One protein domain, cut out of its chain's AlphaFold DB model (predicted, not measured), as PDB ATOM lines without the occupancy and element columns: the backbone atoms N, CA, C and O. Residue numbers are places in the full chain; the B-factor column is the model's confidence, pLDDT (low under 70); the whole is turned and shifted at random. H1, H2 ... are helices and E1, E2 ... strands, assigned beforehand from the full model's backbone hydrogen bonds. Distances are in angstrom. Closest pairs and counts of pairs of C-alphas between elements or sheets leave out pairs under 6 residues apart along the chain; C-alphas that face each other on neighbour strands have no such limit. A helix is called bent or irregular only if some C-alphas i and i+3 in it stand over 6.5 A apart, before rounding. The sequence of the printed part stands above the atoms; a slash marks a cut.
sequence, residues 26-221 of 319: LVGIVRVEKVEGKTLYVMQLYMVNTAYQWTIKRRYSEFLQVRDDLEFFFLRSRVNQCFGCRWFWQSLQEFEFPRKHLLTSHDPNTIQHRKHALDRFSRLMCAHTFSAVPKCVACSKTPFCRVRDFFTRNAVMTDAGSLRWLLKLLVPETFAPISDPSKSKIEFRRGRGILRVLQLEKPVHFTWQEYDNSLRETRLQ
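This is residues 26 to 221 of the 319 residues of a protein of Pythium insidiosum (UniProt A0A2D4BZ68). A strongly twisted three-stranded sheet, E1 E2 E3, has the long helix H3 over one of its faces, and the last residues of H3, 124 to 129, pack on H2 and H4, while H1 packs on H2 and H4 in turn, so that the four helices make a cluster next to the sheet. H5 and H6 are small helices at the rim of this body, near H4; beyond them a long loop, residues 176 to 207, reaches far from the sheet and folds back, and residues 204 to 221 with H7 stick out alone. The printed part has 196 residues, with three named strands followed by seven named helices, and its class is mixed, helices and strands. The sheet's order is E1 E2 E3, antiparallel throughout. The whole is only just compact, close to loose, with a radius of gyration of the C-alphas of 19.2 A and spans of 66 by 48 by 36 A.

In the sheet, E1 is residues 26 to 35, 25.5 A long, and begins at C-alpha 26 (144.324, 96.038, 215.027); E2 is residues 38 to 47, 28.7 A; E3 is residues 53 to 59, 20.4 A. E1 bends by 54 degrees at residue 31. H3, the longest helix, is residues 108 to 129, 31.1 A, from C-alpha 108 at (165.654, 110.542, 213.051). H1 is residues 60 to 76, 24.5 A; H2 is residues 83 to 94, 16.5 A; H4 is residues 137 to 152, 21.5 A, with a kink of 32 degrees near residue 146. H4 is irregular, but only just: C-alphas 140 and 143 are 6.7 A apart. H5 is residues 163 to 169 and H6 residues 172 to 175. H7 is residues 208 to 221, 20.6 A, ending at C-alpha 221 (141.036, 74.712, 199.223).

E1 E2 E3 form a meander, each strand the antiparallel neighbour of the one before, and E1 and E3 are its edge strands. In the hairpin E1 and E2, N 28 and O 44 are 3.0 A apart, within hydrogen-bond range; in the hairpin E2 and E3, N 43 and O 56 are at 2.8 A. H3 is on one face of the sheet, giving two layers, a helix layer and a strand layer, at a height over the sheet of 8.7 A. It lies over E1 and E2, only just slantwise to the strands, at 33 degrees to E1 on the local plane; the closest C-alphas of E1 and H3 are those of Ile 29 and Asp 119, 5.5 A apart. H1, H3 and H4 form a bundle, a group of helices side by side. H3 and H4, a helical hairpin, touch at Thr 129 and Phe 144, whose C-alphas are the closest at 5.6 A, with a steep tilt of 39 degrees, opposite ways; H3 does so with residues 125 to 129 alone and H4 with residues 143 to 148 alone. H1 touches H4 with residues 66 to 73 alone, at a shallow tilt of 4 degrees, opposite ways; the closest C-alphas, of Leu 70 and Pro 143, are 6.1 A apart. H1 touches H2 with residues 67 to 74 alone, and the closest C-alphas are those of Phe 74 and Trp 89, 6.5 A. H4 only grazes the sheet with residues 150 to 152. H5 is close but not clearly touching H4, with the C-alphas of Thr 152 and Leu 167 closest at 7.7 A; H6 is too, with those of Ser 140 and Pro 172 at 5.8 A. H7 is apart from H6 and from H3, among others. Every O i to N i+4 pair is within hydrogen-bond range in H1, H2, H3, H5 and H7; in H4 10 of 12 are, and H6 is too short for such a pair.

The C-alphas of Glu 36 and Arg 192 are the two farthest apart, at 68.2 A. The printed part has no cut. The links H2 to H3, 13 residues, and H6 to H7, 32 residues, are long. The mean pLDDT of the printed part is 79.5, and it is under 70 at residues 78 to 80, 101 to 104, 160 and 177 to 221.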
ATOM      1  N   LEU A  26     142.983  95.900 215.573       94.25
ATOM      2  CA  LEU A  26     144.324  96.038 215.027       94.25
ATOM      3  C   LEU A  26     144.806  97.475 215.214       94.25
ATOM      4  O   LEU A  26     144.021  98.417 215.137       94.25
ATOM      5  N   VAL A  27     146.107  97.635 215.438       96.50
ATOM      6  CA  VAL A  27     146.752  98.938 215.619       96.50
ATOM      7  C   VAL A  27     148.084  98.981 214.884       96.50
ATOM      8  O   VAL A  27     148.813  97.986 214.840       96.50
ATOM      9  N   GLY A  28     148.403 100.147 214.327       95.75
ATOM     10  CA  GLY A  28     149.716 100.441 213.768       95.75
ATOM     11  C   GLY A  28     150.075 101.918 213.885       95.75
ATOM     12  O   GLY A  28     149.230 102.793 213.697       95.75
ATOM     13  N   ILE A  29     151.341 102.214 214.177       96.69
ATOM     14  CA  ILE A  29     151.869 103.580 214.128       96.69
ATOM     15  C   ILE A  29     152.243 103.903 212.684       96.69
ATOM     16  O   ILE A  29     153.294 103.498 212.184       96.69
ATOM     17  N   VAL A  30     151.387 104.662 212.007       96.31
ATOM     18  CA  VAL A  30     151.540 104.966 210.580       96.31
ATOM     19  C   VAL A  30     152.640 105.993 210.339       96.31
ATOM     20  O   VAL A  30     153.549 105.771 209.536       96.31
ATOM     21  N   ARG A  31     152.647 107.088 211.103       94.62
ATOM     22  CA  ARG A  31     153.604 108.187 210.931       94.62
ATOM     23  C   ARG A  31     153.944 108.871 212.248       94.62
ATOM     24  O   ARG A  31     153.310 108.635 213.274       94.62
ATOM     25  N   VAL A  32     154.963 109.718 212.194       95.19
ATOM     26  CA  VAL A  32     155.405 110.550 213.310       95.19
ATOM     27  C   VAL A  32     155.280 112.008 212.886       95.19
ATOM     28  O   VAL A  32     155.751 112.383 211.817       95.19
ATOM     29  N   GLU A  33     154.631 112.818 213.712       94.50
ATOM     30  CA  GLU A  33     154.426 114.249 213.492       94.50
ATOM     31  C   GLU A  33     155.207 115.045 214.546       94.50
ATOM     32  O   GLU A  33     155.312 114.634 215.703       94.50
ATOM     33  N   LYS A  34     155.754 116.202 214.160       92.19
ATOM     34  CA  LYS A  34     156.313 117.182 215.100       92.19
ATOM     35  C   LYS A  34     155.340 118.352 215.199       92.19
ATOM     36  O   LYS A  34     155.112 119.035 214.210       92.19
ATOM     37  N   VAL A  35     154.774 118.570 216.381       92.00
ATOM     38  CA  VAL A  35     153.813 119.647 216.657       92.00
ATOM     39  C   VAL A  35     154.313 120.413 217.873       92.00
ATOM     40  O   VAL A  35     154.534 119.804 218.918       92.00
ATOM     41  N   GLU A  36     154.544 121.722 217.733       88.81
ATOM     42  CA  GLU A  36     155.027 122.594 218.824       88.81
ATOM     43  C   GLU A  36     156.297 122.057 219.517       88.81
ATOM     44  O   GLU A  36     156.397 121.999 220.744       88.81
ATOM     45  N   GLY A  37     157.254 121.549 218.733       84.88
ATOM     46  CA  GLY A  37     158.489 120.948 219.256       84.88
ATOM     47  C   GLY A  37     158.314 119.573 219.919       84.88
ATOM     48  O   GLY A  37     159.297 118.953 220.324       84.88
ATOM     49  N   LYS A  38     157.087 119.044 219.995       88.69
ATOM     50  CA  LYS A  38     156.779 117.732 220.579       88.69
ATOM     51  C   LYS A  38     156.610 116.685 219.485       88.69
ATOM     52  O   LYS A  38     156.008 116.935 218.446       88.69
ATOM     53  N   THR A  39     157.127 115.486 219.740       91.81
ATOM     54  CA  THR A  39     156.978 114.338 218.834       91.81
ATOM     55  C   THR A  39     155.694 113.579 219.168       91.81
ATOM     56  O   THR A  39     155.527 113.108 220.297       91.81
ATOM     57  N   LEU A  40     154.799 113.466 218.190       95.44
ATOM     58  CA  LEU A  40     153.541 112.730 218.262       95.44
ATOM     59  C   LEU A  40     153.593 111.512 217.343       95.44
ATOM     60  O   LEU A  40     153.940 111.611 216.170       95.44
ATOM     61  N   TYR A  41     153.203 110.365 217.875       96.00
ATOM     62  CA  TYR A  41     153.039 109.127 217.132       96.00
ATOM     63  C   TYR A  41     151.582 109.032 216.697       96.00
ATOM     64  O   TYR A  41     150.676 109.011 217.534       96.00
ATOM     65  N   VAL A  42     151.361 109.024 215.386       97.69
ATOM     66  CA  VAL A  42     150.030 108.908 214.795       97.69
ATOM     67  C   VAL A  42     149.736 107.435 214.603       97.69
ATOM     68  O   VAL A  42     150.456 106.738 213.884       97.69
ATOM     69  N   MET A  43     148.686 106.970 215.261       97.88
ATOM     70  CA  MET A  43     148.299 105.571 215.285       97.88
ATOM     71  C   MET A  43     146.968 105.416 214.577       97.88
ATOM     72  O   MET A  43     146.038 106.177 214.840       97.88
ATOM     73  N   GLN A  44     146.886 104.421 213.710       97.38
ATOM     74  CA  GLN A  44     145.660 104.023 213.044       97.38
ATOM     75  C   GLN A  44     145.179 102.719 213.666       97.38
ATOM     76  O   GLN A  44     145.969 101.796 213.890       97.38
ATOM     77  N   LEU A  45     143.890 102.675 213.970       96.69
ATOM     78  CA  LEU A  45     143.219 101.534 214.562       96.69
ATOM     79  C   LEU A  45     142.048 101.106 213.695       96.69
ATOM     80  O   LEU A  45     141.378 101.941 213.089       96.69
ATOM     81  N   TYR A  46     141.809  99.802 213.672       94.56
ATOM     82  CA  TYR A  46     140.732  99.184 212.917       94.56
ATOM     83  C   TYR A  46     140.134  98.020 213.705       94.56
ATOM     84  O   TYR A  46     140.869  97.186 214.239       94.56
ATOM     85  N   MET A  47     138.807  97.948 213.762       91.94
ATOM     86  CA  MET A  47     138.099  96.827 214.375       91.94
ATOM     87  C   MET A  47     137.738  95.778 213.315       91.94
ATOM     88  O   MET A  47     137.005  96.049 212.365       91.94
ATOM     89  N   VAL A  48     138.253  94.562 213.496       88.88
ATOM     90  CA  VAL A  48     138.110  93.431 212.572       88.88
ATOM     91  C   VAL A  48     136.635  93.091 212.353       88.88
ATOM     92  O   VAL A  48     135.850  93.081 213.297       88.88
ATOM     93  N   ASN A  49     136.276  92.771 211.106       86.12
ATOM     94  CA  ASN A  49     134.906  92.471 210.665       86.12
ATOM     95  C   ASN A  49     133.909  93.627 210.857       86.12
ATOM     96  O   ASN A  49     132.704  93.401 210.931       86.12
ATOM     97  N   THR A  50     134.395  94.867 210.933       86.56
ATOM     98  CA  THR A  50     133.555  96.067 210.985       86.56
ATOM     99  C   THR A  50     134.137  97.148 210.078       86.56
ATOM    100  O   THR A  50     135.285  97.046 209.668       86.56
ATOM    101  N   ALA A  51     133.381  98.209 209.802       87.88
ATOM    102  CA  ALA A  51     133.905  99.391 209.113       87.88
ATOM    103  C   ALA A  51     134.559 100.407 210.075       87.88
ATOM    104  O   ALA A  51     134.900 101.512 209.677       87.88
ATOM    105  N   TYR A  52     134.719 100.092 211.366       91.31
ATOM    106  CA  TYR A  52     135.220 101.081 212.318       91.31
ATOM    107  C   TYR A  52     136.733 101.246 212.212       91.31
ATOM    108  O   TYR A  52     137.503 100.379 212.634       91.31
ATOM    109  N   GLN A  53     137.141 102.418 211.726       94.69
ATOM    110  CA  GLN A  53     138.528 102.853 211.672       94.69
ATOM    111  C   GLN A  53     138.697 104.246 212.280       94.69
ATOM    112  O   GLN A  53     137.967 105.185 211.951       94.69
ATOM    113  N   TRP A  54     139.692 104.405 213.146       96.75
ATOM    114  CA  TRP A  54     139.973 105.681 213.793       96.75
ATOM    115  C   TRP A  54     141.466 105.933 213.939       96.75
ATOM    116  O   TRP A  54     142.294 105.025 213.901       96.75
ATOM    117  N   THR A  55     141.804 107.206 214.091       97.12
ATOM    118  CA  THR A  55     143.173 107.677 214.261       97.12
ATOM    119  C   THR A  55     143.310 108.362 215.609       97.12
ATOM    120  O   THR A  55     142.461 109.160 216.004       97.12
ATOM    121  N   ILE A  56     144.405 108.087 216.308       97.62
ATOM    122  CA  ILE A  56     144.794 108.792 217.531       97.62
ATOM    123  C   ILE A  56     146.212 109.327 217.400       97.62
ATOM    124  O   ILE A  56     147.024 108.830 216.617       97.62
ATOM    125  N   LYS A  57     146.527 110.334 218.211       97.69
ATOM    126  CA  LYS A  57     147.881 110.870 218.346       97.69
ATOM    127  C   LYS A  57     148.324 110.731 219.792       97.69
ATOM    128  O   LYS A  57     147.583 111.116 220.698       97.69
ATOM    129  N   ARG A  58     149.521 110.183 220.001       97.19
ATOM    130  CA  ARG A  58     150.083 109.971 221.339       97.19
ATOM    131  C   ARG A  58     151.522 110.433 221.439       97.19
ATOM    132  O   ARG A  58     152.313 110.256 220.517       97.19
ATOM    133  N   ARG A  59     151.878 111.014 222.577       94.00
ATOM    134  CA  ARG A  59     153.259 111.306 222.970       94.00
ATOM    135  C   ARG A  59     153.872 110.076 223.615       94.00
ATOM    136  O   ARG A  59     153.180 109.277 224.234       94.00
ATOM    137  N   TYR A  60     155.198 109.989 223.565       91.81
ATOM    138  CA  TYR A  60     155.948 108.933 224.251       91.81
ATOM    139  C   TYR A  60     155.590 108.822 225.746       91.81
ATOM    140  O   TYR A  60     155.420 107.726 226.268       91.81
ATOM    141  N   SER A  61     155.430 109.961 226.425       91.88
ATOM    142  CA  SER A  61     155.076 110.014 227.848       91.88
ATOM    143  C   SER A  61     153.730 109.359 228.163       91.88
ATOM    144  O   SER A  61     153.579 108.794 229.236       91.88
ATOM    145  N   GLU A  62     152.767 109.398 227.238       95.75
ATOM    146  CA  GLU A  62     151.452 108.776 227.438       95.75
ATOM    147  C   GLU A  62     151.541 107.245 227.383       95.75
ATOM    148  O   GLU A  62     150.840 106.564 228.125       95.75
ATOM    149  N   PHE A  63     152.439 106.692 226.557       95.50
ATOM    150  CA  PHE A  63     152.717 105.251 226.556       95.50
ATOM    151  C   PHE A  63     153.359 104.801 227.866       95.50
ATOM    152  O   PHE A  63     152.965 103.773 228.413       95.50
ATOM    153  N   LEU A  64     154.326 105.576 228.374       93.12
ATOM    154  CA  LEU A  64     154.929 105.304 229.677       93.12
ATOM    155  C   LEU A  64     153.883 105.335 230.786       93.12
ATOM    156  O   LEU A  64     153.839 104.416 231.590       93.12
ATOM    157  N   GLN A  65     153.016 106.348 230.788       95.19
ATOM    158  CA  GLN A  65     151.970 106.473 231.794       95.19
ATOM    159  C   GLN A  65     151.033 105.262 231.791       95.19
ATOM    160  O   GLN A  65     150.754 104.712 232.847       95.19
ATOM    161  N   VAL A  66     150.579 104.807 230.618       96.69
ATOM    162  CA  VAL A  66     149.734 103.608 230.534       96.69
ATOM    163  C   VAL A  66     150.460 102.365 231.011       96.69
ATOM    164  O   VAL A  66     149.865 101.566 231.727       96.69
ATOM    165  N   ARG A  67     151.731 102.189 230.635       95.00
ATOM    166  CA  ARG A  67     152.522 101.074 231.148       95.00
ATOM    167  C   ARG A  67     152.564 101.138 232.672       95.00
ATOM    168  O   ARG A  67     152.141 100.183 233.304       95.00
ATOM    169  N   ASP A  68     153.009 102.254 233.237       94.19
ATOM    170  CA  ASP A  68     153.194 102.423 234.678       94.19
ATOM    171  C   ASP A  68     151.868 102.227 235.445       94.19
ATOM    172  O   ASP A  68     151.849 101.540 236.466       94.19
ATOM    173  N   ASP A  69     150.743 102.728 234.914       95.19
ATOM    174  CA  ASP A  69     149.390 102.487 235.442       95.19
ATOM    175  C   ASP A  69     149.048 100.984 235.479       95.19
ATOM    176  O   ASP A  69     148.489 100.482 236.461       95.19
ATOM    177  N   LEU A  70     149.372 100.249 234.407       94.62
ATOM    178  CA  LEU A  70     149.148  98.807 234.313       94.62
ATOM    179  C   LEU A  70     150.070  98.035 235.261       94.62
ATOM    180  O   LEU A  70     149.601  97.140 235.966       94.62
ATOM    181  N   GLU A  71     151.357  98.384 235.325       92.94
ATOM    182  CA  GLU A  71     152.305  97.728 236.228       92.94
ATOM    183  C   GLU A  71     151.890  97.904 237.681       92.94
ATOM    184  O   GLU A  71     151.834  96.946 238.452       92.94
ATOM    185  N   PHE A  72     151.520  99.129 238.041       93.00
ATOM    186  CA  PHE A  72     151.043  99.454 239.369       93.00
ATOM    187  C   PHE A  72     149.802  98.649 239.752       93.00
ATOM    188  O   PHE A  72     149.716  98.139 240.873       93.00
ATOM    189  N   PHE A  73     148.855  98.490 238.822       92.25
ATOM    190  CA  PHE A  73     147.689  97.640 239.033       92.25
ATOM    191  C   PHE A  73     148.094  96.188 239.325       92.25
ATOM    192  O   PHE A  73     147.623  95.608 240.306       92.25
ATOM    193  N   PHE A  74     148.983  95.602 238.520       90.12
ATOM    194  CA  PHE A  74     149.393  94.206 238.697       90.12
ATOM    195  C   PHE A  74     150.216  93.981 239.966       90.12
ATOM    196  O   PHE A  74     150.004  92.973 240.641       90.12
ATOM    197  N   LEU A  75     151.075  94.931 240.339       89.38
ATOM    198  CA  LEU A  75     151.849  94.896 241.584       89.38
ATOM    199  C   LEU A  75     150.962  95.011 242.829       89.38
ATOM    200  O   LEU A  75     151.236  94.376 243.847       89.38
ATOM    201  N   ARG A  76     149.895  95.818 242.770       87.62
ATOM    202  CA  ARG A  76     148.966  96.014 243.897       87.62
ATOM    203  C   ARG A  76     147.859  94.977 243.980       87.62
ATOM    204  O   ARG A  76     147.222  94.864 245.029       87.62
ATOM    205  N   SER A  77     147.604  94.235 242.907       79.75
ATOM    206  CA  SER A  77     146.578  93.199 242.892       79.75
ATOM    207  C   SER A  77     146.950  92.065 243.852       79.75
ATOM    208  O   SER A  77     147.690  91.153 243.499       79.75
ATOM    209  N   ARG A  78     146.382  92.100 245.063       62.78
ATOM    210  CA  ARG A  78     146.512  91.043 246.087       62.78
ATOM    211  C   ARG A  78     145.692  89.785 245.776       62.78
ATOM    212  O   ARG A  78     145.799  88.793 246.488       62.78
ATOM    213  N   VAL A  79     144.840  89.835 244.751       62.38
ATOM    214  CA  VAL A  79     143.986  88.720 244.324       62.38
ATOM    215  C   VAL A  79     144.772  87.797 243.397       62.38
ATOM    216  O   VAL A  79     145.567  88.274 242.584       62.38
ATOM    217  N   ASN A  80     144.501  86.490 243.476       67.25
ATOM    218  CA  ASN A  80     144.987  85.505 242.511       67.25
ATOM    219  C   ASN A  80     144.675  85.978 241.082       67.25
ATOM    220  O   ASN A  80     143.519  86.031 240.658       67.25
ATOM    221  N   GLN A  81     145.723  86.367 240.357       75.69
ATOM    222  CA  GLN A  81     145.621  86.842 238.984       75.69
ATOM    223  C   GLN A  81     145.128  85.699 238.091       75.69
ATOM    224  O   GLN A  81     145.634  84.577 238.172       75.69
ATOM    225  N   CYS A  82     144.155  85.970 237.216       79.56
ATOM    226  CA  CYS A  82     143.778  84.985 236.208       79.56
ATOM    227  C   CYS A  82     144.932  84.762 235.222       79.56
ATOM    228  O   CYS A  82     145.863  85.569 235.137       79.56
ATOM    229  N   PHE A  83     144.837  83.692 234.432       80.19
ATOM    230  CA  PHE A  83     145.821  83.390 233.398       80.19
ATOM    231  C   PHE A  83     146.095  84.605 232.486       80.19
ATOM    232  O   PHE A  83     147.251  84.967 232.277       80.19
ATOM    233  N   GLY A  84     145.041  85.298 232.034       81.50
ATOM    234  CA  GLY A  84     145.164  86.497 231.203       81.50
ATOM    235  C   GLY A  84     145.899  87.653 231.891       81.50
ATOM    236  O   GLY A  84     146.766  88.257 231.269       81.50
ATOM    237  N   CYS A  85     145.601  87.953 233.160       85.44
ATOM    238  CA  CYS A  85     146.331  88.967 233.937       85.44
ATOM    239  C   CYS A  85     147.812  88.629 234.053       85.44
ATOM    240  O   CYS A  85     148.655  89.488 233.823       85.44
ATOM    241  N   ARG A  86     148.114  87.380 234.417       85.31
ATOM    242  CA  ARG A  86     149.487  86.929 234.641       85.31
ATOM    243  C   ARG A  86     150.300  86.983 233.354       85.31
ATOM    244  O   ARG A  86     151.427  87.462 233.379       85.31
ATOM    245  N   TRP A  87     149.719  86.519 232.248       85.75
ATOM    246  CA  TRP A  87     150.354  86.595 230.936       85.75
ATOM    247  C   TRP A  87     150.610  88.047 230.532       85.75
ATOM    248  O   TRP A  87     151.733  88.376 230.171       85.75
ATOM    249  N   PHE A  88     149.624  88.941 230.681       89.88
ATOM    250  CA  PHE A  88     149.821  90.349 230.335       89.88
ATOM    251  C   PHE A  88     150.891  91.007 231.192       89.88
ATOM    252  O   PHE A  88     151.760  91.689 230.665       89.88
ATOM    253  N   TRP A  89     150.856  90.763 232.501       91.00
ATOM    254  CA  TRP A  89     151.857  91.274 233.423       91.00
ATOM    255  C   TRP A  89     153.266  90.819 233.036       91.00
ATOM    256  O   TRP A  89     154.170  91.643 232.932       91.00
ATOM    257  N   GLN A  90     153.438  89.528 232.749       89.88
ATOM    258  CA  GLN A  90     154.713  88.990 232.292       89.88
ATOM    259  C   GLN A  90     155.161  89.642 230.975       89.88
ATOM    260  O   GLN A  90     156.292  90.109 230.883       89.88
ATOM    261  N   SER A  91     154.270  89.754 229.986       90.38
ATOM    262  CA  SER A  91     154.599  90.401 228.713       90.38
ATOM    263  C   SER A  91     154.932  91.887 228.862       90.38
ATOM    264  O   SER A  91     155.752  92.396 228.106       90.38
ATOM    265  N   LEU A  92     154.321  92.594 229.821       91.69
ATOM    266  CA  LEU A  92     154.664  93.984 230.130       91.69
ATOM    267  C   LEU A  92     156.071  94.096 230.728       91.69
ATOM    268  O   LEU A  92     156.818  94.985 230.333       91.69
ATOM    269  N   GLN A  93     156.441  93.187 231.634       90.31
ATOM    270  CA  GLN A  93     157.766  93.160 232.266       90.31
ATOM    271  C   GLN A  93     158.886  92.805 231.283       90.31
ATOM    272  O   GLN A  93     159.986  93.343 231.375       90.31
ATOM    273  N   GLU A  94     158.607  91.915 230.332       89.12
ATOM    274  CA  GLU A  94     159.553  91.528 229.279       89.12
ATOM    275  C   GLU A  94     159.672  92.590 228.173       89.12
ATOM    276  O   GLU A  94     160.607  92.559 227.371       89.12
ATOM    277  N   PHE A  95     158.741  93.546 228.108       89.75
ATOM    278  CA  PHE A  95     158.756  94.569 227.076       89.75
ATOM    279  C   PHE A  95     159.800  95.659 227.371       89.75
ATOM    280  O   PHE A  95     159.637  96.513 228.247       89.75
ATOM    281  N   GLU A  96     160.862  95.700 226.567       86.44
ATOM    282  CA  GLU A  96     161.903  96.720 226.679       86.44
ATOM    283  C   GLU A  96     161.454  98.073 226.098       86.44
ATOM    284  O   GLU A  96     161.404  98.282 224.882       86.44
ATOM    285  N   PHE A  97     161.169  99.038 226.978       83.06
ATOM    286  CA  PHE A  97     160.952 100.423 226.558       83.06
ATOM    287  C   PHE A  97     162.270 101.133 226.218       83.06
ATOM    288  O   PHE A  97     163.266 100.970 226.932       83.06
ATOM    289  N   PRO A  98     162.274 102.012 225.197       79.56
ATOM    290  CA  PRO A  98     163.410 102.874 224.900       79.56
ATOM    291  C   PRO A  98     163.894 103.635 226.145       79.56
ATOM    292  O   PRO A  98     163.123 104.285 226.857       79.56
ATOM    293  N   ARG A  99     165.199 103.552 226.425       79.00
ATOM    294  CA  ARG A  99     165.802 104.159 227.621       79.00
ATOM    295  C   ARG A  99     165.630 105.682 227.625       79.00
ATOM    296  O   ARG A  99     165.669 106.324 226.579       79.00
ATOM    297  N   LYS A 100     165.527 106.277 228.823       70.81
ATOM    298  CA  LYS A 100     165.269 107.721 229.016       70.81
ATOM    299  C   LYS A 100     166.240 108.649 228.268       70.81
ATOM    300  O   LYS A 100     165.811 109.672 227.751       70.81
ATOM    301  N   HIS A 101     167.518 108.283 228.154       68.00
ATOM    302  CA  HIS A 101     168.518 109.088 227.434       68.00
ATOM    303  C   HIS A 101     168.285 109.137 225.914       68.00
ATOM    304  O   HIS A 101     168.739 110.062 225.255       68.00
ATOM    305  N   LEU A 102     167.540 108.179 225.354       64.00
ATOM    306  CA  LEU A 102     167.118 108.210 223.955       64.00
ATOM    307  C   LEU A 102     165.902 109.119 223.746       64.00
ATOM    308  O   LEU A 102     165.530 109.363 222.607       64.00
ATOM    309  N   LEU A 103     165.268 109.627 224.810       64.75
ATOM    310  CA  LEU A 103     164.030 110.408 224.711       64.75
ATOM    311  C   LEU A 103     164.263 111.867 224.337       64.75
ATOM    312  O   LEU A 103     163.422 112.444 223.650       64.75
ATOM    313  N   THR A 104     165.399 112.430 224.745       69.62
ATOM    314  CA  THR A 104     165.811 113.813 224.451       69.62
ATOM    315  C   THR A 104     166.416 113.968 223.063       69.62
ATOM    316  O   THR A 104     166.502 115.078 222.548       69.62
ATOM    317  N   SER A 105     166.820 112.865 222.433       75.19
ATOM    318  CA  SER A 105     167.388 112.911 221.095       75.19
ATOM    319  C   SER A 105     166.321 113.290 220.062       75.19
ATOM    320  O   SER A 105     165.238 112.702 220.029       75.19
ATOM    321  N   HIS A 106     166.627 114.251 219.193       80.00
ATOM    322  CA  HIS A 106     165.812 114.579 218.015       80.00
ATOM    323  C   HIS A 106     166.280 113.850 216.749       80.00
ATOM    324  O   HIS A 106     165.746 114.103 215.667       80.00
ATOM    325  N   ASP A 107     167.256 112.953 216.901       86.25
ATOM    326  CA  ASP A 107     167.820 112.154 215.825       86.25
ATOM    327  C   ASP A 107     166.742 111.278 215.147       86.25
ATOM    328  O   ASP A 107     166.019 110.544 215.839       86.25
ATOM    329  N   PRO A 108     166.624 111.330 213.805       86.69
ATOM    330  CA  PRO A 108     165.654 110.542 213.051       86.69
ATOM    331  C   PRO A 108     165.735 109.036 213.315       86.69
ATOM    332  O   PRO A 108     164.693 108.398 213.472       86.69
ATOM    333  N   ASN A 109     166.941 108.469 213.442       87.94
ATOM    334  CA  ASN A 109     167.105 107.032 213.689       87.94
ATOM    335  C   ASN A 109     166.553 106.649 215.064       87.94
ATOM    336  O   ASN A 109     165.825 105.666 215.211       87.94
ATOM    337  N   THR A 110     166.820 107.480 216.071       87.62
ATOM    338  CA  THR A 110     166.286 107.294 217.422       87.62
ATOM    339  C   THR A 110     164.755 107.417 217.463       87.62
ATOM    340  O   THR A 110     164.089 106.704 218.220       87.62
ATOM    341  N   ILE A 111     164.167 108.317 216.668       88.62
ATOM    342  CA  ILE A 111     162.706 108.463 216.545       88.62
ATOM    343  C   ILE A 111     162.096 107.230 215.867       88.62
ATOM    344  O   ILE A 111     161.087 106.707 216.340       88.62
ATOM    345  N   GLN A 112     162.723 106.726 214.803       89.75
ATOM    346  CA  GLN A 112     162.262 105.533 214.096       89.75
ATOM    347  C   GLN A 112     162.362 104.278 214.973       89.75
ATOM    348  O   GLN A 112     161.415 103.494 215.047       89.75
ATOM    349  N   HIS A 113     163.458 104.112 215.716       89.12
ATOM    350  CA  HIS A 113     163.597 103.025 216.685       89.12
ATOM    351  C   HIS A 113     162.486 103.069 217.748       89.12
ATOM    352  O   HIS A 113     161.833 102.059 218.021       89.12
ATOM    353  N   ARG A 114     162.199 104.262 218.294       90.44
ATOM    354  CA  ARG A 114     161.075 104.468 219.221       90.44
ATOM    355  C   ARG A 114     159.735 104.122 218.579       90.44
ATOM    356  O   ARG A 114     158.948 103.427 219.211       90.44
ATOM    357  N   LYS A 115     159.493 104.541 217.334       92.75
ATOM    358  CA  LYS A 115     158.279 104.197 216.577       92.75
ATOM    359  C   LYS A 115     158.071 102.680 216.542       92.75
ATOM    360  O   LYS A 115     156.991 102.220 216.892       92.75
ATOM    361  N   HIS A 116     159.098 101.904 216.191       92.44
ATOM    362  CA  HIS A 116     159.004 100.441 216.135       92.44
ATOM    363  C   HIS A 116     158.766  99.792 217.503       92.44
ATOM    364  O   HIS A 116     157.994  98.839 217.608       92.44
ATOM    365  N   ALA A 117     159.408 100.286 218.563       92.50
ATOM    366  CA  ALA A 117     159.143  99.803 219.916       92.50
ATOM    367  C   ALA A 117     157.690 100.100 220.328       92.50
ATOM    368  O   ALA A 117     156.947  99.186 220.675       92.50
ATOM    369  N   LEU A 118     157.247 101.351 220.207       94.56
ATOM    370  CA  LEU A 118     155.888 101.748 220.571       94.56
ATOM    371  C   LEU A 118     154.816 101.027 219.739       94.56
ATOM    372  O   LEU A 118     153.757 100.699 220.272       94.56
ATOM    373  N   ASP A 119     155.082 100.737 218.465       95.25
ATOM    374  CA  ASP A 119     154.187  99.946 217.616       95.25
ATOM    375  C   ASP A 119     153.998  98.530 218.176       95.25
ATOM    376  O   ASP A 119     152.865  98.092 218.389       95.25
ATOM    377  N   ARG A 120     155.097  97.849 218.531       94.25
ATOM    378  CA  ARG A 120     155.052  96.525 219.175       94.25
ATOM    379  C   ARG A 120     154.314  96.560 220.513       94.25
ATOM    380  O   ARG A 120     153.474  95.699 220.760       94.25
ATOM    381  N   PHE A 121     154.575  97.571 221.340       95.25
ATOM    382  CA  PHE A 121     153.877  97.750 222.614       95.25
ATOM    383  C   PHE A 121     152.366  97.934 222.420       95.25
ATOM    384  O   PHE A 121     151.554  97.315 223.105       95.25
ATOM    385  N   SER A 122     151.975  98.746 221.436       95.88
ATOM    386  CA  SER A 122     150.568  98.994 221.108       95.88
ATOM    387  C   SER A 122     149.859  97.709 220.694       95.88
ATOM    388  O   SER A 122     148.762  97.423 221.173       95.88
ATOM    389  N   ARG A 123     150.509  96.903 219.846       94.38
ATOM    390  CA  ARG A 123     149.991  95.597 219.422       94.38
ATOM    391  C   ARG A 123     149.830  94.644 220.597       94.38
ATOM    392  O   ARG A 123     148.797  93.990 220.677       94.38
ATOM    393  N   LEU A 124     150.797  94.600 221.517       93.25
ATOM    394  CA  LEU A 124     150.703  93.797 222.738       93.25
ATOM    395  C   LEU A 124     149.472  94.193 223.571       93.25
ATOM    396  O   LEU A 124     148.674  93.331 223.938       93.25
ATOM    397  N   MET A 125     149.277  95.493 223.814       94.31
ATOM    398  CA  MET A 125     148.118  95.994 224.561       94.31
ATOM    399  C   MET A 125     146.790  95.638 223.882       94.31
ATOM    400  O   MET A 125     145.859  95.188 224.556       94.31
ATOM    401  N   CYS A 126     146.697  95.806 222.558       93.62
ATOM    402  CA  CYS A 126     145.504  95.451 221.789       93.62
ATOM    403  C   CYS A 126     145.235  93.943 221.788       93.62
ATOM    404  O   CYS A 126     144.091  93.535 221.983       93.62
ATOM    405  N   ALA A 127     146.272  93.120 221.610       89.44
ATOM    406  CA  ALA A 127     146.172  91.664 221.644       89.44
ATOM    407  C   ALA A 127     145.666  91.160 222.993       89.44
ATOM    408  O   ALA A 127     144.836  90.257 223.042       89.44
ATOM    409  N   HIS A 128     146.089  91.774 224.095       88.25
ATOM    410  CA  HIS A 128     145.546  91.404 225.394       88.25
ATOM    411  C   HIS A 128     144.110  91.897 225.593       88.25
ATOM    412  O   HIS A 128     143.207  91.123 225.913       88.25
ATOM    413  N   THR A 129     143.891  93.189 225.370       91.50
ATOM    414  CA  THR A 129     142.654  93.869 225.768       91.50
ATOM    415  C   THR A 129     141.482  93.487 224.872       91.50
ATOM    416  O   THR A 129     140.385  93.226 225.362       91.50
ATOM    417  N   PHE A 130     141.707  93.394 223.564       91.81
ATOM    418  CA  PHE A 130     140.664  93.188 222.558       91.81
ATOM    419  C   PHE A 130     140.684  91.775 221.954       91.81
ATOM    420  O   PHE A 130     140.240  91.580 220.823       91.81
ATOM    421  N   SER A 131     141.191  90.780 222.684       87.00
ATOM    422  CA  SER A 131     141.078  89.359 222.313       87.00
ATOM    423  C   SER A 131     139.821  88.706 222.878       87.00
ATOM    424  O   SER A 131     139.211  89.216 223.827       87.00
ATOM    425  N   ALA A 132     139.470  87.538 222.330       82.62
ATOM    426  CA  ALA A 132     138.406  86.698 222.875       82.62
ATOM    427  C   ALA A 132     138.798  85.932 224.146       82.62
ATOM    428  O   ALA A 132     137.945  85.276 224.743       82.62
ATOM    429  N   VAL A 133     140.052  86.061 224.602       78.62
ATOM    430  CA  VAL A 133     140.522  85.423 225.833       78.62
ATOM    431  C   VAL A 133     139.659  85.905 227.005       78.62
ATOM    432  O   VAL A 133     139.544  87.126 227.211       78.62
ATOM    433  N   PRO A 134     139.051  84.986 227.779       73.25
ATOM    434  CA  PRO A 134     138.170  85.355 228.873       73.25
ATOM    435  C   PRO A 134     138.869  86.227 229.910       73.25
ATOM    436  O   PRO A 134     140.019  85.997 230.301       73.25
ATOM    437  N   LYS A 135     138.144  87.244 230.370       80.62
ATOM    438  CA  LYS A 135     138.665  88.256 231.289       80.62
ATOM    439  C   LYS A 135     138.066  88.028 232.665       80.62
ATOM    440  O   LYS A 135     136.862  87.905 232.822       80.62
ATOM    441  N   CYS A 136     138.913  87.994 233.679       82.50
ATOM    442  CA  CYS A 136     138.500  88.138 235.067       82.50
ATOM    443  C   CYS A 136     137.838  89.497 235.333       82.50
ATOM    444  O   CYS A 136     138.153  90.489 234.677       82.50
ATOM    445  N   VAL A 137     137.019  89.567 236.382       83.50
ATOM    446  CA  VAL A 137     136.370  90.814 236.831       83.50
ATOM    447  C   VAL A 137     137.378  91.941 237.112       83.50
ATOM    448  O   VAL A 137     137.095  93.109 236.868       83.50
ATOM    449  N   ALA A 138     138.568  91.615 237.622       83.81
ATOM    450  CA  ALA A 138     139.592  92.618 237.916       83.81
ATOM    451  C   ALA A 138     140.208  93.215 236.633       83.81
ATOM    452  O   ALA A 138     140.384  94.427 236.527       83.81
ATOM    453  N   CYS A 139     140.496  92.369 235.643       82.88
ATOM    454  CA  CYS A 139     141.121  92.760 234.386       82.88
ATOM    455  C   CYS A 139     140.149  93.397 233.395       82.88
ATOM    456  O   CYS A 139     140.563  94.265 232.628       82.88
ATOM    457  N   SER A 140     138.870  93.014 233.431       86.06
ATOM    458  CA  SER A 140     137.818  93.654 232.636       86.06
ATOM    459  C   SER A 140     137.489  95.073 233.109       86.06
ATOM    460  O   SER A 140     136.950  95.853 232.333       86.06
ATOM    461  N   LYS A 141     137.834  95.423 234.356       87.44
ATOM    462  CA  LYS A 141     137.650  96.769 234.908       87.44
ATOM    463  C   LYS A 141     138.858  97.656 234.620       87.44
ATOM    464  O   LYS A 141     138.841  98.426 233.670       87.44
ATOM    465  N   THR A 142     139.914  97.565 235.426       90.31
ATOM    466  CA  THR A 142     140.959  98.603 235.411       90.31
ATOM    467  C   THR A 142     141.883  98.506 234.194       90.31
ATOM    468  O   THR A 142     141.938  99.483 233.446       90.31
ATOM    469  N   PRO A 143     142.567  97.374 233.920       92.75
ATOM    470  CA  PRO A 143     143.451  97.260 232.757       92.75
ATOM    471  C   PRO A 143     142.727  97.505 231.437       92.75
ATOM    472  O   PRO A 143     143.202  98.280 230.611       92.75
ATOM    473  N   PHE A 144     141.552  96.893 231.261       94.19
ATOM    474  CA  PHE A 144     140.775  97.049 230.040       94.19
ATOM    475  C   PHE A 144     140.367  98.506 229.805       94.19
ATOM    476  O   PHE A 144     140.633  99.037 228.729       94.19
ATOM    477  N   CYS A 145     139.777  99.176 230.803       94.75
ATOM    478  CA  CYS A 145     139.385 100.579 230.660       94.75
ATOM    479  C   CYS A 145     140.596 101.475 230.385       94.75
ATOM    480  O   CYS A 145     140.532 102.308 229.491       94.75
ATOM    481  N   ARG A 146     141.728 101.263 231.072       96.62
ATOM    482  CA  ARG A 146     142.949 102.058 230.856       96.62
ATOM    483  C   ARG A 146     143.469 101.941 229.426       96.62
ATOM    484  O   ARG A 146     143.760 102.959 228.800       96.62
ATOM    485  N   VAL A 147     143.534 100.723 228.889       96.88
ATOM    486  CA  VAL A 147     143.971 100.493 227.506       96.88
ATOM    487  C   VAL A 147     142.945 101.027 226.502       96.88
ATOM    488  O   VAL A 147     143.314 101.695 225.538       96.88
ATOM    489  N   ARG A 148     141.646 100.803 226.729       96.31
ATOM    490  CA  ARG A 148     140.575 101.351 225.883       96.31
ATOM    491  C   ARG A 148     140.638 102.873 225.812       96.31
ATOM    492  O   ARG A 148     140.595 103.435 224.720       96.31
ATOM    493  N   ASP A 149     140.744 103.540 226.953       97.12
ATOM    494  CA  ASP A 149     140.757 105.000 227.033       97.12
ATOM    495  C   ASP A 149     142.008 105.560 226.345       97.12
ATOM    496  O   ASP A 149     141.931 106.539 225.599       97.12
ATOM    497  N   PHE A 150     143.150 104.878 226.488       97.94
ATOM    498  CA  PHE A 150     144.356 105.194 225.728       97.94
ATOM    499  C   PHE A 150     144.141 105.124 224.215       97.94
ATOM    500  O   PHE A 150     144.697 105.950 223.494       97.94
ATOM    501  N   PHE A 151     143.316 104.204 223.721       97.50
ATOM    502  CA  PHE A 151     143.051 104.059 222.290       97.50
ATOM    503  C   PHE A 151     141.875 104.883 221.756       97.50
ATOM    504  O   PHE A 151     141.693 104.945 220.545       97.50
ATOM    505  N   THR A 152     141.098 105.538 222.618       96.69
ATOM    506  CA  THR A 152     139.861 106.242 222.223       96.69
ATOM    507  C   THR A 152     139.856 107.728 222.569       96.69
ATOM    508  O   THR A 152     139.160 108.507 221.919       96.69
ATOM    509  N   ARG A 153     140.662 108.168 223.543       96.31
ATOM    510  CA  ARG A 153     140.759 109.584 223.927       96.31
ATOM    511  C   ARG A 153     141.209 110.447 222.742       96.31
ATOM    512  O   ARG A 153     142.276 110.211 222.175       96.31
ATOM    513  N   ASN A 154     140.443 111.479 222.396       95.31
ATOM    514  CA  ASN A 154     140.717 112.358 221.248       95.31
ATOM    515  C   ASN A 154     140.861 111.588 219.918       95.31
ATOM    516  O   ASN A 154     141.671 111.962 219.068       95.31
ATOM    517  N   ALA A 155     140.137 110.475 219.767       96.00
ATOM    518  CA  ALA A 155     140.103 109.727 218.521       96.00
ATOM    519  C   ALA A 155     139.362 110.503 217.433       96.00
ATOM    520  O   ALA A 155     138.291 111.064 217.662       96.00
ATOM    521  N   VAL A 156     139.936 110.484 216.235       95.44
ATOM    522  CA  VAL A 156     139.336 111.026 215.020       95.44
ATOM    523  C   VAL A 156     138.862 109.851 214.178       95.44
ATOM    524  O   VAL A 156     139.665 109.012 213.763       95.44
ATOM    525  N   MET A 157     137.553 109.766 213.957       93.88
ATOM    526  CA  MET A 157     136.953 108.734 213.114       93.88
ATOM    527  C   MET A 157     137.288 109.001 211.643       93.88
ATOM    528  O   MET A 157     137.301 110.153 211.221       93.88
ATOM    529  N   THR A 158     137.614 107.952 210.879       86.25
ATOM    530  CA  THR A 158     137.858 108.093 209.426       86.25
ATOM    531  C   THR A 158     136.545 108.076 208.638       86.25
ATOM    532  O   THR A 158     136.406 108.823 207.676       86.25
ATOM    533  N   ASP A 159     135.575 107.287 209.104       78.62
ATOM    534  CA  ASP A 159     134.259 107.130 208.480       78.62
ATOM    535  C   ASP A 159     133.168 107.829 209.307       78.62
ATOM    536  O   ASP A 159     133.402 108.234 210.447       78.62
ATOM    537  N   ALA A 160     131.940 107.905 208.780       66.31
ATOM    538  CA  ALA A 160     130.773 108.540 209.419       66.31
ATOM    539  C   ALA A 160     130.297 107.879 210.738       66.31
ATOM    540  O   ALA A 160     129.260 108.245 211.293       66.31
ATOM    541  N   GLY A 161     131.030 106.890 211.255       75.44
ATOM    542  CA  GLY A 161     130.746 106.275 212.545       75.44
ATOM    543  C   GLY A 161     130.933 107.268 213.694       75.44
ATOM    544  O   GLY A 161     131.898 108.023 213.741       75.44
ATOM    545  N   SER A 162     130.027 107.248 214.672       89.06
ATOM    546  CA  SER A 162     130.180 108.061 215.884       89.06
ATOM    547  C   SER A 162     131.157 107.407 216.864       89.06
ATOM    548  O   SER A 162     131.040 106.215 217.163       89.06
ATOM    549  N   LEU A 163     132.038 108.208 217.474       90.25
ATOM    550  CA  LEU A 163     132.887 107.781 218.595       90.25
ATOM    551  C   LEU A 163     132.062 107.156 219.736       90.25
ATOM    552  O   LEU A 163     132.497 106.202 220.376       90.25
ATOM    553  N   ARG A 164     130.832 107.639 219.955       91.75
ATOM    554  CA  ARG A 164     129.919 107.092 220.968       91.75
ATOM    555  C   ARG A 164     129.552 105.633 220.685       91.75
ATOM    556  O   ARG A 164     129.445 104.844 221.621       91.75
ATOM    557  N   TRP A 165     129.364 105.269 219.417       90.81
ATOM    558  CA  TRP A 165     129.090 103.887 219.018       90.81
ATOM    559  C   TRP A 165     130.322 103.006 219.177       90.81
ATOM    560  O   TRP A 165     130.214 101.920 219.742       90.81
ATOM    561  N   LEU A 166     131.495 103.507 218.783       92.44
ATOM    562  CA  LEU A 166     132.756 102.807 219.007       92.44
ATOM    563  C   LEU A 166     132.950 102.472 220.494       92.44
ATOM    564  O   LEU A 166     133.237 101.330 220.833       92.44
ATOM    565  N   LEU A 167     132.724 103.428 221.399       92.62
ATOM    566  CA  LEU A 167     132.863 103.201 222.842       92.62
ATOM    567  C   LEU A 167     131.901 102.136 223.389       92.62
ATOM    568  O   LEU A 167     132.286 101.384 224.282       92.62
ATOM    569  N   LYS A 168     130.682 102.032 222.840       92.25
ATOM    570  CA  LYS A 168     129.731 100.960 223.191       92.25
ATOM    571  C   LYS A 168     130.199  99.582 222.720       92.25
ATOM    572  O   LYS A 168     129.901  98.593 223.376       92.25
ATOM    573  N   LEU A 169     130.918  99.517 221.599       91.19
ATOM    574  CA  LEU A 169     131.497  98.274 221.081       91.19
ATOM    575  C   LEU A 169     132.787  97.894 221.812       91.19
ATOM    576  O   LEU A 169     133.082  96.713 221.984       91.19
ATOM    577  N   LEU A 170     133.548  98.881 222.289       92.94
ATOM    578  CA  LEU A 170     134.783  98.676 223.035       92.94
ATOM    579  C   LEU A 170     134.522  98.359 224.522       92.94
ATOM    580  O   LEU A 170     135.093  98.994 225.410       92.94
ATOM    581  N   VAL A 171     133.670  97.371 224.798       92.12
ATOM    582  CA  VAL A 171     133.371  96.863 226.150       92.12
ATOM    583  C   VAL A 171     133.853  95.419 226.302       92.12
ATOM    584  O   VAL A 171     133.843  94.686 225.308       92.12
ATOM    585  N   PRO A 172     134.296  94.984 227.500       88.50
ATOM    586  CA  PRO A 172     134.864  93.651 227.700       88.50
ATOM    587  C   PRO A 172     133.992  92.523 227.140       88.50
ATOM    588  O   PRO A 172     134.525  91.616 226.503       88.50
ATOM    589  N   GLU A 173     132.674  92.636 227.312       85.94
ATOM    590  CA  GLU A 173     131.646  91.665 226.930       85.94
ATOM    591  C   GLU A 173     131.596  91.418 225.416       85.94
ATOM    592  O   GLU A 173     131.307  90.306 224.979       85.94
ATOM    593  N   THR A 174     131.933  92.425 224.606       85.44
ATOM    594  CA  THR A 174     131.980  92.306 223.136       85.44
ATOM    595  C   THR A 174     133.182  91.477 222.676       85.44
ATOM    596  O   THR A 174     133.168  90.823 221.623       85.44
ATOM    597  N   PHE A 175     134.259  91.479 223.460       82.62
ATOM    598  CA  PHE A 175     135.470  90.739 223.126       82.62
ATOM    599  C   PHE A 175     135.431  89.345 223.711       82.62
ATOM    600  O   PHE A 175     135.601  88.392 222.953       82.62
ATOM    601  N   ALA A 176     135.181  89.237 225.014       72.81
ATOM    602  CA  ALA A 176     135.290  87.994 225.747       72.81
ATOM    603  C   ALA A 176     134.243  87.895 226.866       72.81
ATOM    604  O   ALA A 176     133.948  88.898 227.521       72.81
ATOM    605  N   PRO A 177     133.741  86.685 227.160       66.06
ATOM    606  CA  PRO A 177     132.920  86.474 228.340       66.06
ATOM    607  C   PRO A 177     133.722  86.826 229.602       66.06
ATOM    608  O   PRO A 177     134.901  86.476 229.735       66.06
ATOM    609  N   ILE A 178     133.086  87.545 230.531       59.03
ATOM    610  CA  ILE A 178     133.685  87.849 231.831       59.03
ATOM    611  C   ILE A 178     133.619  86.584 232.684       59.03
ATOM    612  O   ILE A 178     132.543  86.123 233.064       59.03
ATOM    613  N   SER A 179     134.786  86.039 233.006       56.84
ATOM    614  CA  SER A 179     134.926  84.956 233.967       56.84
ATOM    615  C   SER A 179     134.710  85.521 235.366       56.84
ATOM    616  O   SER A 179     135.590  86.174 235.936       56.84
ATOM    617  N   ASP A 180     133.521  85.293 235.915       50.22
ATOM    618  CA  ASP A 180     133.225  85.584 237.311       50.22
ATOM    619  C   ASP A 180     133.766  84.439 238.186       50.22
ATOM    620  O   ASP A 180     133.242  83.326 238.096       50.22
ATOM    621  N   PRO A 181     134.787  84.675 239.033       49.66
ATOM    622  CA  PRO A 181     135.361  83.639 239.888       49.66
ATOM    623  C   PRO A 181     134.345  83.036 240.868       49.66
ATOM    624  O   PRO A 181     134.513  81.891 241.273       49.66
ATOM    625  N   SER A 182     133.279  83.767 241.221       45.88
ATOM    626  CA  SER A 182     132.207  83.267 242.093       45.88
ATOM    627  C   SER A 182     131.208  82.353 241.368       45.88
ATOM    628  O   SER A 182     130.521  81.562 242.010       45.88
ATOM    629  N   LYS A 183     131.159  82.417 240.029       38.28
ATOM    630  CA  LYS A 183     130.286  81.593 239.171       38.28
ATOM    631  C   LYS A 183     131.052  80.520 238.400       38.28
ATOM    632  O   LYS A 183     130.464  79.528 237.973       38.28
ATOM    633  N   SER A 184     132.360  80.687 238.216       39.19
ATOM    634  CA  SER A 184     133.220  79.671 237.623       39.19
ATOM    635  C   SER A 184     133.529  78.614 238.676       39.19
ATOM    636  O   SER A 184     134.402  78.793 239.523       39.19
ATOM    637  N   LYS A 185     132.812  77.491 238.618       37.19
ATOM    638  CA  LYS A 185     133.112  76.303 239.419       37.19
ATOM    639  C   LYS A 185     134.392  75.649 238.872       37.19
ATOM    640  O   LYS A 185     134.337  74.682 238.122       37.19
ATOM    641  N   ILE A 186     135.549  76.243 239.168       41.56
ATOM    642  CA  ILE A 186     136.862  75.660 238.872       41.56
ATOM    643  C   ILE A 186     137.136  74.661 239.991       41.56
ATOM    644  O   ILE A 186     137.702  74.993 241.030       41.56
ATOM    645  N   GLU A 187     136.648  73.441 239.820       36.31
ATOM    646  CA  GLU A 187     137.008  72.365 240.727       36.31
ATOM    647  C   GLU A 187     138.472  71.965 240.424       36.31
ATOM    648  O   GLU A 187     138.856  71.824 239.264       36.31
ATOM    649  N   PHE A 188     139.296  71.790 241.465       36.72
ATOM    650  CA  PHE A 188     140.605  71.122 241.408       36.72
ATOM    651  C   PHE A 188     140.459  69.702 241.989       36.72
ATOM    652  O   PHE A 188     139.929  69.548 243.085       36.72
ATOM    653  N   ARG A 189     140.887  68.651 241.279       37.75
ATOM    654  CA  ARG A 189     140.864  67.253 241.748       37.75
ATOM    655  C   ARG A 189     142.273  66.704 241.759       37.75
ATOM    656  O   ARG A 189     143.001  66.771 240.775       37.75
ATOM    657  N   ARG A 190     142.607  66.116 242.898       36.19
ATOM    658  CA  ARG A 190     143.783  65.290 243.120       36.19
ATOM    659  C   ARG A 190     143.274  63.841 243.162       36.19
ATOM    660  O   ARG A 190     142.618  63.476 244.131       36.19
ATOM    661  N   GLY A 191     143.484  63.056 242.098       54.53
ATOM    662  CA  GLY A 191     143.088  61.633 242.011       54.53
ATOM    663  C   GLY A 191     141.993  61.279 240.980       54.53
ATOM    664  O   GLY A 191     141.523  62.141 240.239       54.53
ATOM    665  N   ARG A 192     141.612  59.983 240.928       41.88
ATOM    666  CA  ARG A 192     140.722  59.325 239.931       41.88
ATOM    667  C   ARG A 192     139.253  59.786 239.983       41.88
ATOM    668  O   ARG A 192     138.349  59.009 240.272       41.88
ATOM    669  N   GLY A 193     138.986  61.049 239.673       38.94
ATOM    670  CA  GLY A 193     137.631  61.548 239.469       38.94
ATOM    671  C   GLY A 193     137.610  62.742 238.518       38.94
ATOM    672  O   GLY A 193     138.497  63.583 238.563       38.94
ATOM    673  N   ILE A 194     136.569  62.828 237.688       39.53
ATOM    674  CA  ILE A 194     136.390  63.837 236.628       39.53
ATOM    675  C   ILE A 194     136.286  65.258 237.163       39.53
ATOM    676  O   ILE A 194     135.308  65.633 237.798       39.53
ATOM    677  N   LEU A 195     137.233  66.090 236.773       40.78
ATOM    678  CA  LEU A 195     137.234  67.500 237.079       40.78
ATOM    679  C   LEU A 195     136.772  68.321 235.882       40.78
ATOM    680  O   LEU A 195     137.500  68.444 234.900       40.78
ATOM    681  N   ARG A 196     135.561  68.883 235.938       39.28
ATOM    682  CA  ARG A 196     135.132  69.864 234.936       39.28
ATOM    683  C   ARG A 196     135.925  71.150 235.149       39.28
ATOM    684  O   ARG A 196     135.559  71.998 235.953       39.28
ATOM    685  N   VAL A 197     137.024  71.266 234.417       41.28
ATOM    686  CA  VAL A 197     137.770  72.506 234.238       41.28
ATOM    687  C   VAL A 197     137.027  73.325 233.188       41.28
ATOM    688  O   VAL A 197     136.834  72.874 232.061       41.28
ATOM    689  N   LEU A 198     136.607  74.538 233.549       44.12
ATOM    690  CA  LEU A 198     136.308  75.560 232.551       44.12
ATOM    691  C   LEU A 198     137.630  75.889 231.854       44.12
ATOM    692  O   LEU A 198     138.511  76.535 232.420       44.12
ATOM    693  N   GLN A 199     137.761  75.330 230.657       41.16
ATOM    694  CA  GLN A 199     138.845  75.495 229.704       41.16
ATOM    695  C   GLN A 199     139.160  76.984 229.517       41.16
ATOM    696  O   GLN A 199     138.453  77.699 228.814       41.16
ATOM    697  N   LEU A 200     140.217  77.454 230.183       45.06
ATOM    698  CA  LEU A 200     140.814  78.759 229.929       45.06
ATOM    699  C   LEU A 200     142.093  78.548 229.130       45.06
ATOM    700  O   LEU A 200     143.094  78.018 229.608       45.06
ATOM    701  N   GLU A 201     141.956  78.932 227.873       44.12
ATOM    702  CA  GLU A 201     142.897  78.892 226.769       44.12
ATOM    703  C   GLU A 201     144.252  79.530 227.128       44.12
ATOM    704  O   GLU A 201     144.308  80.650 227.643       44.12
ATOM    705  N   LYS A 202     145.360  78.837 226.828       33.12
ATOM    706  CA  LYS A 202     146.687  79.467 226.752       33.12
ATOM    707  C   LYS A 202     146.882  80.050 225.342       33.12
ATOM    708  O   LYS A 202     146.574  79.350 224.380       33.12
ATOM    709  N   PRO A 203     147.434  81.267 225.191       37.56
ATOM    710  CA  PRO A 203     147.775  81.845 223.907       37.56
ATOM    711  C   PRO A 203     148.900  81.030 223.276       37.56
ATOM    712  O   PRO A 203     149.960  80.833 223.874       37.56
ATOM    713  N   VAL A 204     148.660  80.567 222.055       37.16
ATOM    714  CA  VAL A 204     149.722  80.104 221.165       37.16
ATOM    715  C   VAL A 204     150.350  81.351 220.554       37.16
ATOM    716  O   VAL A 204     149.652  82.173 219.957       37.16
ATOM    717  N   HIS A 205     151.659  81.516 220.720       36.41
ATOM    718  CA  HIS A 205     152.412  82.499 219.953       36.41
ATOM    719  C   HIS A 205     152.404  82.056 218.486       36.41
ATOM    720  O   HIS A 205     153.166  81.173 218.116       36.41
ATOM    721  N   PHE A 206     151.524  82.637 217.671       38.50
ATOM    722  CA  PHE A 206     151.602  82.504 216.218       38.50
ATOM    723  C   PHE A 206     152.690  83.441 215.704       38.50
ATOM    724  O   PHE A 206     152.638  84.658 215.919       38.50
ATOM    725  N   THR A 207     153.672  82.889 215.008       48.56
ATOM    726  CA  THR A 207     154.578  83.694 214.192       48.56
ATOM    727  C   THR A 207     153.840  84.144 212.926       48.56
ATOM    728  O   THR A 207     152.971  83.444 212.406       48.56
ATOM    729  N   TRP A 208     154.163  85.331 212.405       41.53
ATOM    730  CA  TRP A 208     153.546  85.875 211.179       41.53
ATOM    731  C   TRP A 208     153.624  84.897 209.992       41.53
ATOM    732  O   TRP A 208     152.739  84.867 209.143       41.53
ATOM    733  N   GLN A 209     154.665  84.065 209.974       46.84
ATOM    734  CA  GLN A 209     154.920  83.047 208.961       46.84
ATOM    735  C   GLN A 209     153.864  81.926 208.968       46.84
ATOM    736  O   GLN A 209     153.455  81.452 207.911       46.84
ATOM    737  N   GLU A 210     153.364  81.543 210.143       48.78
ATOM    738  CA  GLU A 210     152.322  80.520 210.294       48.78
ATOM    739  C   GLU A 210     150.936  81.055 209.891       48.78
ATOM    740  O   GLU A 210     150.138  80.327 209.299       48.78
ATOM    741  N   TYR A 211     150.670  82.345 210.128       55.53
ATOM    742  CA  TYR A 211     149.457  83.021 209.650       55.53
ATOM    743  C   TYR A 211     149.413  83.100 208.116       55.53
ATOM    744  O   TYR A 211     148.394  82.782 207.501       55.53
ATOM    745  N   ASP A 212     150.536  83.463 207.491       56.97
ATOM    746  CA  ASP A 212     150.640  83.588 206.035       56.97
ATOM    747  C   ASP A 212     150.492  82.225 205.330       56.97
ATOM    748  O   ASP A 212     149.825  82.114 204.296       56.97
ATOM    749  N   ASN A 213     151.036  81.158 205.928       60.19
ATOM    750  CA  ASN A 213     150.875  79.785 205.442       60.19
ATOM    751  C   ASN A 213     149.415  79.303 205.526       60.19
ATOM    752  O   ASN A 213     148.892  78.770 204.546       60.19
ATOM    753  N   SER A 214     148.718  79.578 206.632       56.72
ATOM    754  CA  SER A 214     147.294  79.239 206.794       56.72
ATOM    755  C   SER A 214     146.398  79.939 205.756       56.72
ATOM    756  O   SER A 214     145.460  79.349 205.201       56.72
ATOM    757  N   LEU A 215     146.717  81.191 205.418       63.97
ATOM    758  CA  LEU A 215     146.020  81.956 204.384       63.97
ATOM    759  C   LEU A 215     146.227  81.369 202.980       63.97
ATOM    760  O   LEU A 215     145.296  81.365 202.168       63.97
ATOM    761  N   ARG A 216     147.427  80.847 202.691       68.38
ATOM    762  CA  ARG A 216     147.740  80.171 201.420       68.38
ATOM    763  C   ARG A 216     146.985  78.852 201.282       68.38
ATOM    764  O   ARG A 216     146.377  78.623 200.237       68.38
ATOM    765  N   GLU A 217     146.943  78.036 202.328       68.12
ATOM    766  CA  GLU A 217     146.204  76.765 202.332       68.12
ATOM    767  C   GLU A 217     144.698  76.970 202.126       68.12
ATOM    768  O   GLU A 217     144.076  76.300 201.298       68.12
ATOM    769  N   THR A 218     144.123  77.981 202.781       63.66
ATOM    770  CA  THR A 218     142.696  78.317 202.642       63.66
ATOM    771  C   THR A 218     142.342  78.749 201.211       63.66
ATOM    772  O   THR A 218     141.268  78.430 200.692       63.66
ATOM    773  N   ARG A 219     143.249  79.464 200.528       68.94
ATOM    774  CA  ARG A 219     143.063  79.859 199.119       68.94
ATOM    775  C   ARG A 219     143.132  78.664 198.169       68.94
ATOM    776  O   ARG A 219     142.385  78.636 197.194       68.94
ATOM    777  N   LEU A 220     143.985  77.681 198.458       68.94
ATOM    778  CA  LEU A 220     144.097  76.462 197.655       68.94
ATOM    779  C   LEU A 220     142.847  75.581 197.786       68.94
ATOM    780  O   LEU A 220     142.350  75.090 196.776       68.94
ATOM    781  N   GLN A 221     142.271  75.474 198.986       60.09
ATOM    782  CA  GLN A 221     141.036  74.712 199.223       60.09
ATOM    783  C   GLN A 221     139.786  75.332 198.578       60.09
ATOM    784  O   GLN A 221     138.897  74.613 198.121       60.09
TER     785      GLN A 221